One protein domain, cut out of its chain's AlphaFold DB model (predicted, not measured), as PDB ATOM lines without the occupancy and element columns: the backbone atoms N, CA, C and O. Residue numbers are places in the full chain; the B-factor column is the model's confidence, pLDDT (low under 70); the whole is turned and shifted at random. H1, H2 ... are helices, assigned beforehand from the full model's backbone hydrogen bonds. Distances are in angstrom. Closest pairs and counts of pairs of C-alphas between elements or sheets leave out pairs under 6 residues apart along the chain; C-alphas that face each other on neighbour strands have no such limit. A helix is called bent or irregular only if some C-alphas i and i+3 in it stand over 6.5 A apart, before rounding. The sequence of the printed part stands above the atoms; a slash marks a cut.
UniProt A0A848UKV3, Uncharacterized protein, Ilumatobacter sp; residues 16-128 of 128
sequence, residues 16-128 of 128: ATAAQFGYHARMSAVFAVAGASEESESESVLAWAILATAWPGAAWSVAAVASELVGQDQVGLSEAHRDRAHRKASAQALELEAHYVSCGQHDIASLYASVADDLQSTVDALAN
ATOM      1  N   ALA A  16     249.533 183.149 250.965       72.38
ATOM      2  CA  ALA A  16     250.938 183.515 250.784       72.38
ATOM      3  C   ALA A  16     251.909 182.430 251.289       72.38
ATOM      4  O   ALA A  16     252.905 182.138 250.635       72.38
ATOM      5  N   THR A  17     251.609 181.798 252.426       74.44
ATOM      6  CA  THR A  17     252.418 180.707 252.989       74.44
ATOM      7  C   THR A  17     252.322 179.450 252.130       74.44
ATOM      8  O   THR A  17     253.338 178.812 251.875       74.44
ATOM      9  N   ALA A  18     251.129 179.122 251.626       73.75
ATOM     10  CA  ALA A  18     250.937 178.019 250.688       73.75
ATOM     11  C   ALA A  18     251.712 178.249 249.377       73.75
ATOM     12  O   ALA A  18     252.356 177.332 248.872       73.75
ATOM     13  N   ALA A  19     251.716 179.486 248.867       74.88
ATOM     14  CA  ALA A  19     252.492 179.855 247.687       74.88
ATOM     15  C   ALA A  19     254.009 179.729 247.923       74.88
ATOM     16  O   ALA A  19     254.711 179.174 247.082       74.88
ATOM     17  N   GLN A  20     254.518 180.178 249.076       77.94
ATOM     18  CA  GLN A  20     255.931 180.009 249.443       77.94
ATOM     19  C   GLN A  20     256.312 178.536 249.596       77.94
ATOM     20  O   GLN A  20     257.349 178.113 249.087       77.94
ATOM     21  N   PHE A  21     255.465 177.742 250.253       81.94
ATOM     22  CA  PHE A  21     255.671 176.302 250.387       81.94
ATOM     23  C   PHE A  21     255.756 175.625 249.017       81.94
ATOM     24  O   PHE A  21     256.724 174.918 248.739       81.94
ATOM     25  N   GLY A  22     254.792 175.899 248.135       84.06
ATOM     26  CA  GLY A  22     254.791 175.349 246.786       84.06
ATOM     27  C   GLY A  22     256.011 175.788 245.973       84.06
ATOM     28  O   GLY A  22     256.612 174.955 245.298       84.06
ATOM     29  N   TYR A  23     256.436 177.052 246.086       84.31
ATOM     30  CA  TYR A  23     257.672 177.540 245.462       84.31
ATOM     31  C   TYR A  23     258.894 176.742 245.911       84.31
ATOM     32  O   TYR A  23     259.647 176.254 245.069       84.31
ATOM     33  N   HIS A  24     259.078 176.552 247.218       87.00
ATOM     34  CA  HIS A  24     260.209 175.785 247.734       87.00
ATOM     35  C   HIS A  24     260.143 174.308 247.331       87.00
ATOM     36  O   HIS A  24     261.170 173.757 246.943       87.00
ATOM     37  N   ALA A  25     258.957 173.691 247.336       88.75
ATOM     38  CA  ALA A  25     258.773 172.322 246.853       88.75
ATOM     39  C   ALA A  25     259.168 172.187 245.373       88.75
ATOM     40  O   ALA A  25     259.946 171.299 245.023       88.75
ATOM     41  N   ARG A  26     258.715 173.114 244.517       88.19
ATOM     42  CA  ARG A  26     259.092 173.139 243.096       88.19
ATOM     43  C   ARG A  26     260.596 173.318 242.924       88.19
ATOM     44  O   ARG A  26     261.202 172.591 242.149       88.19
ATOM     45  N   MET A  27     261.208 174.266 243.633       87.56
ATOM     46  CA  MET A  27     262.645 174.532 243.522       87.56
ATOM     47  C   MET A  27     263.493 173.334 243.932       87.56
ATOM     48  O   MET A  27     264.423 172.978 243.211       87.56
ATOM     49  N   SER A  28     263.155 172.686 245.046       89.69
ATOM     50  CA  SER A  28     263.826 171.458 245.468       89.69
ATOM     51  C   SER A  28     263.694 170.363 244.411       89.69
ATOM     52  O   SER A  28     264.680 169.701 244.102       89.69
ATOM     53  N   ALA A  29     262.515 170.217 243.797       90.38
ATOM     54  CA  ALA A  29     262.299 169.258 242.718       90.38
ATOM     55  C   ALA A  29     263.111 169.597 241.451       90.38
ATOM     56  O   ALA A  29     263.709 168.704 240.860       90.38
ATOM     57  N   VAL A  30     263.214 170.874 241.063       88.94
ATOM     58  CA  VAL A  30     264.071 171.309 239.942       88.94
ATOM     59  C   VAL A  30     265.539 170.972 240.217       88.94
ATOM     60  O   VAL A  30     266.201 170.377 239.369       88.94
ATOM     61  N   PHE A  31     266.055 171.294 241.408       87.06
ATOM     62  CA  PHE A  31     267.434 170.962 241.784       87.06
ATOM     63  C   PHE A  31     267.675 169.452 241.882       87.06
ATOM     64  O   PHE A  31     268.754 168.981 241.525       87.06
ATOM     65  N   ALA A  32     266.684 168.683 242.328       89.31
ATOM     66  CA  ALA A  32     266.732 167.228 242.310       89.31
ATOM     67  C   ALA A  32     266.872 166.697 240.874       89.31
ATOM     68  O   ALA A  32     267.839 166.005 240.577       89.31
ATOM     69  N   VAL A  33     265.990 167.115 239.959       88.62
ATOM     70  CA  VAL A  33     266.019 166.727 238.534       88.62
ATOM     71  C   VAL A  33     267.315 167.172 237.835       88.62
ATOM     72  O   VAL A  33     267.775 166.532 236.889       88.62
ATOM     73  N   ALA A  34     267.955 168.230 238.331       87.06
ATOM     74  CA  ALA A  34     269.265 168.689 237.879       87.06
ATOM     75  C   ALA A  34     270.451 167.817 238.306       87.06
ATOM     76  O   ALA A  34     271.550 167.990 237.775       87.06
ATOM     77  N   GLY A  35     270.265 166.942 239.296       83.69
ATOM     78  CA  GLY A  35     271.340 166.216 239.971       83.69
ATOM     79  C   GLY A  35     272.045 167.008 241.083       83.69
ATOM     80  O   GLY A  35     273.104 166.592 241.538       83.69
ATOM     81  N   ALA A  36     271.489 168.134 241.545       83.75
ATOM     82  CA  ALA A  36     272.095 168.966 242.593       83.75
ATOM     83  C   ALA A  36     271.730 168.537 244.032       83.75
ATOM     84  O   ALA A  36     272.310 169.054 244.984       83.75
ATOM     85  N   SER A  37     270.789 167.600 244.209       78.25
ATOM     86  CA  SER A  37     270.370 167.071 245.519       78.25
ATOM     87  C   SER A  37     270.034 165.575 245.437       78.25
ATOM     88  O   SER A  37     268.873 165.177 245.464       78.25
ATOM     89  N   GLU A  38     271.055 164.727 245.288       78.75
ATOM     90  CA  GLU A  38     270.862 163.287 245.020       78.75
ATOM     91  C   GLU A  38     270.249 162.507 246.196       78.75
ATOM     92  O   GLU A  38     269.561 161.504 245.982       78.75
ATOM     93  N   GLU A  39     270.519 162.962 247.424       85.38
ATOM     94  CA  GLU A  39     270.090 162.323 248.678       85.38
ATOM     95  C   GLU A  39     268.592 162.480 248.947       85.38
ATOM     96  O   GLU A  39     268.007 161.622 249.592       85.38
ATOM     97  N   SER A  40     267.984 163.558 248.442       85.88
ATOM     98  CA  SER A  40     266.554 163.867 248.609       85.88
ATOM     99  C   SER A  40     265.828 163.968 247.265       85.88
ATOM    100  O   SER A  40     264.796 164.632 247.146       85.88
ATOM    101  N   GLU A  41     266.422 163.376 246.223       89.38
ATOM    102  CA  GLU A  41     265.978 163.525 244.839       89.38
ATOM    103  C   GLU A  41     264.539 163.043 244.672       89.38
ATOM    104  O   GLU A  41     263.681 163.769 244.170       89.38
ATOM    105  N   SER A  42     264.266 161.827 245.134       90.69
ATOM    106  CA  SER A  42     262.966 161.195 244.984       90.69
ATOM    107  C   SER A  42     261.921 161.821 245.906       90.69
ATOM    108  O   SER A  42     260.816 162.095 245.449       90.69
ATOM    109  N   GLU A  43     262.276 162.188 247.138       93.31
ATOM    110  CA  GLU A  43     261.391 162.901 248.066       93.31
ATOM    111  C   GLU A  43     260.988 164.276 247.531       93.31
ATOM    112  O   GLU A  43     259.824 164.661 247.624       93.31
ATOM    113  N   SER A  44     261.934 165.020 246.956       93.00
ATOM    114  CA  SER A  44     261.680 166.363 246.431       93.00
ATOM    115  C   SER A  44     260.770 166.318 245.207       93.00
ATOM    116  O   SER A  44     259.817 167.095 245.116       93.00
ATOM    117  N   VAL A  45     261.026 165.383 244.286       92.56
ATOM    118  CA  VAL A  45     260.171 165.177 243.109       92.56
ATOM    119  C   VAL A  45     258.778 164.708 243.532       92.56
ATOM    120  O   VAL A  45     257.790 165.256 243.047       92.56
ATOM    121  N   LEU A  46     258.676 163.770 244.479       93.88
ATOM    122  CA  LEU A  46     257.390 163.294 244.995       93.88
ATOM    123  C   LEU A  46     256.607 164.383 245.725       93.88
ATOM    124  O   LEU A  46     255.402 164.488 245.529       93.88
ATOM    125  N   ALA A  47     257.263 165.219 246.531       91.88
ATOM    126  CA  ALA A  47     256.602 166.319 247.226       91.88
ATOM    127  C   ALA A  47     255.956 167.302 246.238       91.88
ATOM    128  O   ALA A  47     254.820 167.734 246.442       91.88
ATOM    129  N   TRP A  48     256.654 167.624 245.143       92.69
ATOM    130  CA  TRP A  48     256.088 168.450 244.079       92.69
ATOM    131  C   TRP A  48     254.980 167.729 243.305       92.69
ATOM    132  O   TRP A  48     253.933 168.330 243.075       92.69
ATOM    133  N   ALA A  49     255.165 166.453 242.954       91.56
ATOM    134  CA  ALA A  49     254.158 165.667 242.241       91.56
ATOM    135  C   ALA A  49     252.855 165.543 243.049       91.56
ATOM    136  O   ALA A  49     251.784 165.843 242.536       91.56
ATOM    137  N   ILE A  50     252.943 165.232 244.347       90.69
ATOM    138  CA  ILE A  50     251.791 165.201 245.259       90.69
ATOM    139  C   ILE A  50     251.091 166.561 245.293       90.69
ATOM    140  O   ILE A  50     249.867 166.618 245.204       90.69
ATOM    141  N   LEU A  51     251.843 167.662 245.404       86.75
ATOM    142  CA  LEU A  51     251.262 169.004 245.414       86.75
ATOM    143  C   LEU A  51     250.568 169.329 244.085       86.75
ATOM    144  O   LEU A  51     249.481 169.902 244.095       86.75
ATOM    145  N   ALA A  52     251.160 168.942 242.955       85.12
ATOM    146  CA  ALA A  52     250.588 169.144 241.628       85.12
ATOM    147  C   ALA A  52     249.308 168.323 241.409       85.12
ATOM    148  O   ALA A  52     248.332 168.860 240.883       85.12
ATOM    149  N   THR A  53     249.282 167.069 241.867       84.06
ATOM    150  CA  THR A  53     248.120 166.176 241.771       84.06
ATOM    151  C   THR A  53     247.002 166.589 242.736       84.06
ATOM    152  O   THR A  53     245.842 166.672 242.338       84.06
ATOM    153  N   ALA A  54     247.324 166.893 243.997       80.56
ATOM    154  CA  ALA A  54     246.331 167.212 245.027       80.56
ATOM    155  C   ALA A  54     245.843 168.674 244.983       80.56
ATOM    156  O   ALA A  54     244.699 168.955 245.346       80.56
ATOM    157  N   TRP A  55     246.683 169.612 244.527       77.75
ATOM    158  CA  TRP A  55     246.383 171.049 244.461       77.75
ATOM    159  C   TRP A  55     246.852 171.700 243.144       77.75
ATOM    160  O   TRP A  55     247.693 172.608 243.151       77.75
ATOM    161  N   PRO A  56     246.242 171.348 241.996       73.19
ATOM    162  CA  PRO A  56     246.669 171.840 240.682       73.19
ATOM    163  C   PRO A  56     246.626 173.373 240.552       73.19
ATOM    164  O   PRO A  56     247.493 173.975 239.919       73.19
ATOM    165  N   GLY A  57     245.666 174.039 241.209       69.75
ATOM    166  CA  GLY A  57     245.583 175.505 241.224       69.75
ATOM    167  C   GLY A  57     246.757 176.186 241.942       69.75
ATOM    168  O   GLY A  57     247.208 177.250 241.516       69.75
ATOM    169  N   ALA A  58     247.294 175.564 242.997       68.06
ATOM    170  CA  ALA A  58     248.470 176.071 243.701       68.06
ATOM    171  C   ALA A  58     249.743 175.857 242.871       68.06
ATOM    172  O   ALA A  58     250.562 176.770 242.759       68.06
ATOM    173  N   ALA A  59     249.874 174.693 242.225       70.06
ATOM    174  CA  ALA A  59     251.000 174.391 241.343       70.06
ATOM    175  C   ALA A  59     251.112 175.389 240.175       70.06
ATOM    176  O   ALA A  59     252.204 175.879 239.885       70.06
ATOM    177  N   TRP A  60     249.982 175.765 239.563       68.44
ATOM    178  CA  TRP A  60     249.932 176.789 238.512       68.44
ATOM    179  C   TRP A  60     250.433 178.158 238.982       68.44
ATOM    180  O   TRP A  60     251.272 178.775 238.324       68.44
ATOM    181  N   SER A  61     249.956 178.628 240.139       67.19
ATOM    182  CA  SER A  61     250.385 179.915 240.701       67.19
ATOM    183  C   SER A  61     251.882 179.938 241.012       67.19
ATOM    184  O   SER A  61     252.526 180.977 240.880       67.19
ATOM    185  N   VAL A  62     252.436 178.806 241.439       71.81
ATOM    186  CA  VAL A  62     253.855 178.668 241.768       71.81
ATOM    187  C   VAL A  62     254.724 178.629 240.517       71.81
ATOM    188  O   VAL A  62     255.777 179.261 240.498       71.81
ATOM    189  N   ALA A  63     254.304 177.908 239.475       65.81
ATOM    190  CA  ALA A  63     255.052 177.819 238.223       65.81
ATOM    191  C   ALA A  63     255.264 179.205 237.592       65.81
ATOM    192  O   ALA A  63     256.374 179.511 237.159       65.81
ATOM    193  N   ALA A  64     254.240 180.067 237.636       63.09
ATOM    194  CA  ALA A  64     254.338 181.451 237.175       63.09
ATOM    195  C   ALA A  64     255.422 182.237 237.940       63.09
ATOM    196  O   ALA A  64     256.329 182.786 237.323       63.09
ATOM    197  N   VAL A  65     255.397 182.209 239.277       62.38
ATOM    198  CA  VAL A  65     256.371 182.930 240.124       62.38
ATOM    199  C   VAL A  65     257.789 182.359 239.997       62.38
ATOM    200  O   VAL A  65     258.766 183.102 239.966       62.38
ATOM    201  N   ALA A  66     257.930 181.036 239.915       61.22
ATOM    202  CA  ALA A  66     259.238 180.393 239.817       61.22
ATOM    203  C   ALA A  66     259.952 180.714 238.495       61.22
ATOM    204  O   ALA A  66     261.171 180.878 238.493       61.22
ATOM    205  N   SER A  67     259.199 180.863 237.400       59.75
ATOM    206  CA  SER A  67     259.751 181.261 236.098       59.75
ATOM    207  C   SER A  67     260.356 182.674 236.092       59.75
ATOM    208  O   SER A  67     261.241 182.954 235.291       59.75
ATOM    209  N   GLU A  68     259.935 183.548 237.014       57.12
ATOM    210  CA  GLU A  68     260.453 184.917 237.144       57.12
ATOM    211  C   GLU A  68     261.748 184.996 237.976       57.12
ATOM    212  O   GLU A  68     262.521 185.943 237.826       57.12
ATOM    213  N   LEU A  69     261.989 184.024 238.866       53.12
ATOM    214  CA  LEU A  69     263.066 184.069 239.870       53.12
ATOM    215  C   LEU A  69     264.254 183.150 239.563       53.12
ATOM    216  O   LEU A  69     265.366 183.414 240.025       53.12
ATOM    217  N   VAL A  70     264.047 182.077 238.799       54.75
ATOM    218  CA  VAL A  70     265.117 181.152 238.412       54.75
ATOM    219  C   VAL A  70     265.619 181.532 237.032       54.75
ATOM    220  O   VAL A  70     264.911 181.375 236.043       54.75
ATOM    221  N   GLY A  71     266.864 182.000 236.944       51.00
ATOM    222  CA  GLY A  71     267.531 182.094 235.651       51.00
ATOM    223  C   GLY A  71     267.619 180.699 235.028       51.00
ATOM    224  O   GLY A  71     268.246 179.816 235.618       51.00
ATOM    225  N   GLN A  72     267.014 180.512 233.850       51.75
ATOM    226  CA  GLN A  72     267.016 179.246 233.097       51.75
ATOM    227  C   GLN A  72     268.437 178.687 232.847       51.75
ATOM    228  O   GLN A  72     268.600 177.496 232.612       51.75
ATOM    229  N   ASP A  73     269.470 179.522 232.984       51.09
ATOM    230  CA  ASP A  73     270.875 179.184 232.741       51.09
ATOM    231  C   ASP A  73     271.604 178.468 233.898       51.09
ATOM    232  O   ASP A  73     272.756 178.069 233.726       51.09
ATOM    233  N   GLN A  74     271.006 178.294 235.086       52.56
ATOM    234  CA  GLN A  74     271.737 177.715 236.234       52.56
ATOM    235  C   GLN A  74     271.613 176.198 236.400       52.56
ATOM    236  O   GLN A  74     272.274 175.622 237.263       52.56
ATOM    237  N   VAL A  75     270.805 175.529 235.579       56.91
ATOM    238  CA  VAL A  75     270.482 174.117 235.780       56.91
ATOM    239  C   VAL A  75     270.755 173.340 234.496       56.91
ATOM    240  O   VAL A  75     269.916 173.253 233.606       56.91
ATOM    241  N   GLY A  76     271.959 172.778 234.382       57.72
ATOM    242  CA  GLY A  76     272.317 171.878 233.284       57.72
ATOM    243  C   GLY A  76     271.547 170.562 233.394       57.72
ATOM    244  O   GLY A  76     272.036 169.600 233.983       57.72
ATOM    245  N   LEU A  77     270.333 170.523 232.849       68.12
ATOM    246  CA  LEU A  77     269.442 169.366 232.889       68.12
ATOM    247  C   LEU A  77     269.914 168.298 231.900       68.12
ATOM    248  O   LEU A  77     269.467 168.234 230.754       68.12
ATOM    249  N   SER A  78     270.845 167.448 232.334       82.19
ATOM    250  CA  SER A  78     271.205 166.270 231.545       82.19
ATOM    251  C   SER A  78     270.019 165.300 231.485       82.19
ATOM    252  O   SER A  78     269.328 165.075 232.479       82.19
ATOM    253  N   GLU A  79     269.785 164.695 230.321       86.12
ATOM    254  CA  GLU A  79     268.792 163.622 230.153       86.12
ATOM    255  C   GLU A  79     269.017 162.480 231.154       86.12
ATOM    256  O   GLU A  79     268.071 162.000 231.767       86.12
ATOM    257  N   ALA A  80     270.281 162.153 231.442       88.75
ATOM    258  CA  ALA A  80     270.636 161.141 232.430       88.75
ATOM    259  C   ALA A  80     270.148 161.474 233.854       88.75
ATOM    260  O   ALA A  80     269.733 160.568 234.579       88.75
ATOM    261  N   HIS A  81     270.190 162.747 234.266       88.81
ATOM    262  CA  HIS A  81     269.682 163.168 235.577       88.81
ATOM    263  C   HIS A  81     268.154 163.131 235.619       88.81
ATOM    264  O   HIS A  81     267.596 162.600 236.576       88.81
ATOM    265  N   ARG A  82     267.483 163.582 234.550       88.50
ATOM    266  CA  ARG A  82     266.016 163.504 234.425       88.50
ATOM    267  C   ARG A  82     265.522 162.063 234.524       88.50
ATOM    268  O   ARG A  82     264.673 161.753 235.356       88.50
ATOM    269  N   ASP A  83     266.137 161.169 233.758       91.19
ATOM    270  CA  ASP A  83     265.829 159.743 233.766       91.19
ATOM    271  C   ASP A  83     266.067 159.101 235.135       91.19
ATOM    272  O   ASP A  83     265.306 158.233 235.574       91.19
ATOM    273  N   ARG A  84     267.147 159.493 235.822       91.38
ATOM    274  CA  ARG A  84     267.447 158.990 237.164       91.38
ATOM    275  C   ARG A  84     266.398 159.456 238.170       91.38
ATOM    276  O   ARG A  84     265.873 158.608 238.892       91.38
ATOM    277  N   ALA A  85     266.083 160.749 238.177       90.94
ATOM    278  CA  ALA A  85     265.089 161.337 239.063       90.94
ATOM    279  C   ALA A  85     263.715 160.684 238.858       90.94
ATOM    280  O   ALA A  85     263.102 160.242 239.829       90.94
ATOM    281  N   HIS A  86     263.290 160.509 237.602       93.81
ATOM    282  CA  HIS A  86     262.064 159.788 237.264       93.81
ATOM    283  C   HIS A  86     262.069 158.352 237.807       93.81
ATOM    284  O   HIS A  86     261.131 157.956 238.500       93.81
ATOM    285  N   ARG A  87     263.131 157.571 237.556       94.12
ATOM    286  CA  ARG A  87     263.215 156.182 238.038       94.12
ATOM    287  C   ARG A  87     263.163 156.086 239.562       94.12
ATOM    288  O   ARG A  87     262.436 155.242 240.076       94.12
ATOM    289  N   LYS A  88     263.928 156.917 240.279       94.25
ATOM    290  CA  LYS A  88     263.962 156.886 241.751       94.25
ATOM    291  C   LYS A  88     262.621 157.309 242.349       94.25
ATOM    292  O   LYS A  88     262.114 156.617 243.224       94.25
ATOM    293  N   ALA A  89     262.032 158.399 241.856       94.38
ATOM    294  CA  ALA A  89     260.742 158.878 242.342       94.38
ATOM    295  C   ALA A  89     259.611 157.879 242.047       94.38
ATOM    296  O   ALA A  89     258.793 157.618 242.923       94.38
ATOM    297  N   SER A  90     259.614 157.244 240.870       94.50
ATOM    298  CA  SER A  90     258.639 156.199 240.520       94.50
ATOM    299  C   SER A  90     258.772 154.961 241.401       94.50
ATOM    300  O   SER A  90     257.772 154.453 241.900       94.50
ATOM    301  N   ALA A  91     260.000 154.491 241.644       95.31
ATOM    302  CA  ALA A  91     260.232 153.367 242.547       95.31
ATOM    303  C   ALA A  91     259.710 153.672 243.960       95.31
ATOM    304  O   ALA A  91     258.977 152.867 244.530       95.31
ATOM    305  N   GLN A  92     260.008 154.863 244.485       96.50
ATOM    306  CA  GLN A  92     259.534 155.279 245.804       96.50
ATOM    307  C   GLN A  92     258.007 155.471 245.850       96.50
ATOM    308  O   GLN A  92     257.392 155.110 246.851       96.50
ATOM    309  N   ALA A  93     257.369 155.979 244.786       95.69
ATOM    310  CA  ALA A  93     255.907 156.076 244.706       95.69
ATOM    311  C   ALA A  93     255.242 154.698 244.826       95.69
ATOM    312  O   ALA A  93     254.324 154.530 245.626       95.69
ATOM    313  N   LEU A  94     255.744 153.706 244.085       96.00
ATOM    314  CA  LEU A  94     255.226 152.335 244.106       96.00
ATOM    315  C   LEU A  94     255.476 151.639 245.453       96.00
ATOM    316  O   LEU A  94     254.618 150.909 245.946       96.00
ATOM    317  N   GLU A  95     256.635 151.873 246.080       96.94
ATOM    318  CA  GLU A  95     256.916 151.373 247.432       96.94
ATOM    319  C   GLU A  95     255.939 151.955 248.464       96.94
ATOM    320  O   GLU A  95     255.417 151.219 249.308       96.94
ATOM    321  N   LEU A  96     255.651 153.258 248.378       96.19
ATOM    322  CA  LEU A  96     254.692 153.931 249.254       96.19
ATOM    323  C   LEU A  96     253.260 153.453 248.994       96.19
ATOM    324  O   LEU A  96     252.551 153.137 249.948       96.19
ATOM    325  N   GLU A  97     252.845 153.320 247.734       96.50
ATOM    326  CA  GLU A  97     251.556 152.726 247.368       96.50
ATOM    327  C   GLU A  97     251.393 151.342 248.013       96.50
ATOM    328  O   GLU A  97     250.443 151.114 248.765       96.50
ATOM    329  N   ALA A  98     252.347 150.434 247.783       95.75
ATOM    330  CA  ALA A  98     252.311 149.079 248.322       95.75
ATOM    331  C   ALA A  98     252.262 149.071 249.859       95.75
ATOM    332  O   ALA A  98     251.510 148.292 250.458       95.75
ATOM    333  N   HIS A  99     253.016 149.965 250.506       96.25
ATOM    334  CA  HIS A  99     252.964 150.153 251.950       96.25
ATOM    335  C   HIS A  99     251.554 150.540 252.418       96.25
ATOM    336  O   HIS A  99     250.988 149.855 253.274       96.25
ATOM    337  N   TYR A 100     250.944 151.569 251.829       94.44
ATOM    338  CA  TYR A 100     249.613 152.025 252.232       94.44
ATOM    339  C   TYR A 100     248.510 151.011 251.914       94.44
ATOM    340  O   TYR A 100     247.589 150.856 252.722       94.44
ATOM    341  N   VAL A 101     248.632 150.242 250.825       95.69
ATOM    342  CA  VAL A 101     247.763 149.080 250.559       95.69
ATOM    343  C   VAL A 101     247.871 148.061 251.694       95.69
ATOM    344  O   VAL A 101     246.847 147.623 252.218       95.69
ATOM    345  N   SER A 102     249.092 147.715 252.118       96.06
ATOM    346  CA  SER A 102     249.316 146.733 253.190       96.06
ATOM    347  C   SER A 102     248.748 147.176 254.543       96.06
ATOM    348  O   SER A 102     248.301 146.345 255.333       96.06
ATOM    349  N   CYS A 103     248.702 148.488 254.791       95.44
ATOM    350  CA  CYS A 103     248.130 149.082 255.996       95.44
ATOM    351  C   CYS A 103     246.616 149.357 255.896       95.44
ATOM    352  O   CYS A 103     246.043 149.903 256.839       95.44
ATOM    353  N   GLY A 104     245.962 149.016 254.777       94.56
ATOM    354  CA  GLY A 104     244.530 149.255 254.554       94.56
ATOM    355  C   GLY A 104     244.153 150.723 254.309       94.56
ATOM    356  O   GLY A 104     242.985 151.086 254.427       94.56
ATOM    357  N   GLN A 105     245.122 151.583 253.981       94.12
ATOM    358  CA  GLN A 105     244.932 153.014 253.713       94.12
ATOM    359  C   GLN A 105     244.790 153.264 252.202       94.12
ATOM    360  O   GLN A 105     245.650 153.869 251.562       94.12
ATOM    361  N   HIS A 106     243.697 152.771 251.618       92.38
ATOM    362  CA  HIS A 106     243.496 152.755 250.162       92.38
ATOM    363  C   HIS A 106     243.407 154.145 249.512       92.38
ATOM    364  O   HIS A 106     243.825 154.297 248.366       92.38
ATOM    365  N   ASP A 107     242.929 155.161 250.235       90.25
ATOM    366  CA  ASP A 107     242.858 156.535 249.719       90.25
ATOM    367  C   ASP A 107     244.263 157.112 249.485       90.25
ATOM    368  O   ASP A 107     244.544 157.688 248.434       90.25
ATOM    369  N   ILE A 108     245.179 156.890 250.434       89.75
ATOM    370  CA  ILE A 108     246.572 157.345 250.326       89.75
ATOM    371  C   ILE A 108     247.323 156.507 249.287       89.75
ATOM    372  O   ILE A 108     248.088 157.057 248.499       89.75
ATOM    373  N   ALA A 109     247.064 155.199 249.213       92.25
ATOM    374  CA  ALA A 109     247.618 154.367 248.146       92.25
ATOM    375  C   ALA A 109     247.201 154.871 246.751       92.25
ATOM    376  O   ALA A 109     248.043 155.007 245.870       92.25
ATOM    377  N   SER A 110     245.926 155.231 246.572       93.00
ATOM    378  CA  SER A 110     245.405 155.746 245.296       93.00
ATOM    379  C   SER A 110     246.066 157.065 244.876       93.00
ATOM    380  O   SER A 110     246.279 157.299 243.685       93.00
ATOM    381  N   LEU A 111     246.430 157.915 245.846       91.56
ATOM    382  CA  LEU A 111     247.224 159.116 245.589       91.56
ATOM    383  C   LEU A 111     248.606 158.753 245.030       91.56
ATOM    384  O   LEU A 111     248.996 159.303 244.005       91.56
ATOM    385  N   TYR A 112     249.329 157.827 245.665       93.25
ATOM    386  CA  TYR A 112     250.658 157.422 245.198       93.25
ATOM    387  C   TYR A 112     250.627 156.702 243.847       93.25
ATOM    388  O   TYR A 112     251.519 156.939 243.038       93.25
ATOM    389  N   ALA A 113     249.584 155.917 243.565       93.12
ATOM    390  CA  ALA A 113     249.361 155.339 242.241       93.12
ATOM    391  C   ALA A 113     249.178 156.434 241.173       93.12
ATOM    392  O   ALA A 113     249.860 156.429 240.153       93.12
ATOM    393  N   SER A 114     248.336 157.439 241.447       92.94
ATOM    394  CA  SER A 114     248.123 158.568 240.523       92.94
ATOM    395  C   SER A 114     249.406 159.385 240.311       92.94
ATOM    396  O   SER A 114     249.726 159.788 239.198       92.94
ATOM    397  N   VAL A 115     250.176 159.602 241.382       93.19
ATOM    398  CA  VAL A 115     251.480 160.275 241.320       93.19
ATOM    399  C   VAL A 115     252.488 159.473 240.491       93.19
ATOM    400  O   VAL A 115     253.252 160.074 239.740       93.19
ATOM    401  N   ALA A 116     252.497 158.140 240.605       92.81
ATOM    402  CA  ALA A 116     253.351 157.265 239.802       92.81
ATOM    403  C   ALA A 116     253.025 157.356 238.303       92.81
ATOM    404  O   ALA A 116     253.946 157.415 237.488       92.81
ATOM    405  N   ASP A 117     251.742 157.438 237.946       92.44
ATOM    406  CA  ASP A 117     251.301 157.558 236.552       92.44
ATOM    407  C   ASP A 117     251.691 158.914 235.921       92.44
ATOM    408  O   ASP A 117     252.113 158.968 234.764       92.44
ATOM    409  N   ASP A 118     251.626 160.007 236.689       91.19
ATOM    410  CA  ASP A 118     251.895 161.374 236.206       91.19
ATOM    411  C   ASP A 118     253.370 161.812 236.336       91.19
ATOM    412  O   ASP A 118     253.764 162.921 235.939       91.19
ATOM    413  N   LEU A 119     254.219 160.959 236.908       92.56
ATOM    414  CA  LEU A 119     255.566 161.317 237.352       92.56
ATOM    415  C   LEU A 119     256.489 161.723 236.197       92.56
ATOM    416  O   LEU A 119     257.234 162.698 236.319       92.56
ATOM    417  N   GLN A 120     256.396 161.043 235.053       92.50
ATOM    418  CA  GLN A 120     257.156 161.404 233.851       92.50
ATOM    419  C   GLN A 120     256.804 162.821 233.378       92.50
ATOM    420  O   GLN A 120     257.692 163.653 233.197       92.50
ATOM    421  N   SER A 121     255.507 163.133 233.271       90.88
ATOM    422  CA  SER A 121     255.051 164.473 232.881       90.88
ATOM    423  C   SER A 121     255.497 165.540 233.882       90.88
ATOM    424  O   SER A 121     255.789 166.671 233.494       90.88
ATOM    425  N   THR A 122     255.550 165.195 235.170       90.12
ATOM    426  CA  THR A 122     256.012 166.099 236.226       90.12
ATOM    427  C   THR A 122     257.500 166.415 236.083       90.12
ATOM    428  O   THR A 122     257.888 167.582 236.152       90.12
ATOM    429  N   VAL A 123     258.334 165.400 235.848       89.31
ATOM    430  CA  VAL A 123     259.779 165.572 235.631       89.31
ATOM    431  C   VAL A 123     260.050 166.388 234.369       89.31
ATOM    432  O   VAL A 123     260.878 167.300 234.399       89.31
ATOM    433  N   ASP A 124     259.311 166.138 233.287       88.62
ATOM    434  CA  ASP A 124     259.435 166.908 232.050       88.62
ATOM    435  C   ASP A 124     259.038 168.378 232.248       88.62
ATOM    436  O   ASP A 124     259.716 169.277 231.752       88.62
ATOM    437  N   ALA A 125     257.989 168.658 233.025       85.69
ATOM    438  CA  ALA A 125     257.571 170.026 233.337       85.69
ATOM    439  C   ALA A 125     258.551 170.778 234.256       85.69
ATOM    440  O   ALA A 125     258.604 172.005 234.226       85.69
ATOM    441  N   LEU A 126     259.320 170.067 235.084       84.50
ATOM    442  CA  LEU A 126     260.389 170.657 235.901       84.50
ATOM    443  C   LEU A 126     261.648 170.964 235.083       84.50
ATOM    444  O   LEU A 126     262.469 171.773 235.512       84.50
ATOM    445  N   ALA A 127     261.799 170.309 233.932       77.00
ATOM    446  CA  ALA A 127     262.948 170.445 233.054       77.00
ATOM    447  C   ALA A 127     262.809 171.540 231.975       77.00
ATOM    448  O   ALA A 127     263.752 171.753 231.213       77.00
ATOM    449  N   ASN A 128     261.653 172.206 231.890       66.62
ATOM    450  CA  ASN A 128     261.352 173.281 230.936       66.62
ATOM    451  C   ASN A 128     261.100 174.609 231.668       66.62
ATOM    452  O   ASN A 128     261.441 175.668 231.090       66.62
TER     453      ASN A 128
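Overview. This is residues 16 to 128 of the 128 residues of an uncharacterized protein of Ilumatobacter sp (UniProt A0A848UKV3). A helical hairpin, H4 and H5, lies side by side along one part of the domain, and H2 crosses over it in the middle of the model. H1 packs on H2 and reaches the hairpin with its last part, while H3 crosses H1 away from the hairpin. The printed part has 113 residues with five named helices, H1 to H5 in order along the chain, and no named strand; the class is all helix, and the helices that touch are mostly crossed. It is compact, with a radius of gyration of the C-alphas of 13.8 A, and spans 44 by 34 by 21 A.

Along the chain. Find C-alpha 16 at (250.938, 183.515, 250.784); from there H1 runs through residues 16 to 33, 25.7 A. After a tight link, look for H2 in residues 38 to 54, 24.8 A long and irregular, with C-alphas 39 and 42 at 8.1 A. One residue on, H3 takes residues 56 to 69, 20.5 A. Start H4 at C-alpha 79, (268.792, 163.622, 230.153), and trace residues 79 to 102 over 34.6 A. H5, residues 106 to 126, covers 28.4 A and ends at C-alpha 126, (260.389, 170.657, 235.901); it is irregular, with C-alphas 117 and 120 at 7.5 A, and has a kink of 58 degrees near residue 120.

Arrangement. Begin at the hub, H1 and H2, each touching four other helices. They touch each other, closest at the C-alphas of Ala 32 and Glu 41, 4.5 A, at a steep tilt of 46 degrees, opposite ways. H1 also touches H3, closest at the C-alphas of Tyr 23 and Val 62, 5.4 A, only just about perpendicular at 71 degrees. H2 and H3 touch only at the corner, closest at the C-alphas of Ala 52 and Ala 59, 5.3 A. Look next at Ser 42 and Ala 89, the closest C-alphas of H2 and H4, 4.2 A, at a steep tilt of 66 degrees. H2 touches H5 at Ala 49 and Val 115, closest C-alphas 6.1 A, only just about perpendicular at 71 degrees. With residues 32 to 33 alone, H1 touches H4, closest at the C-alphas of Val 33 and Arg 82, 5.2 A. With residues 26 to 33 alone, it touches H5, closest at the C-alphas of Val 30 and Leu 126, 5.5 A. H4 and H5 form a hairpin, opposite ways at a shallow tilt of 6 degrees, with the C-alphas of Glu 97 and Ala 109 closest at 4.3 A. H3 is apart from H4 and H5. Each O i to N i+4 pair is within hydrogen-bond range in H1 and H4; the counts are 11 of 13 in H2, 7 of 10 in H3 and 15 of 17 in H5.

Size, cuts and confidence. The two C-alphas farthest apart, Asp 73 and Gly 104, are 45.4 A from each other. The printed part has no cut and ends at residue 128, the chain's last. No link is long; H3 to H4, with 9 residues between, is short and the others are tight. The mean pLDDT of the printed part is 83.6, and it is under 70 at residues 57 to 58, 60 to 61, 63 to 77 and 128.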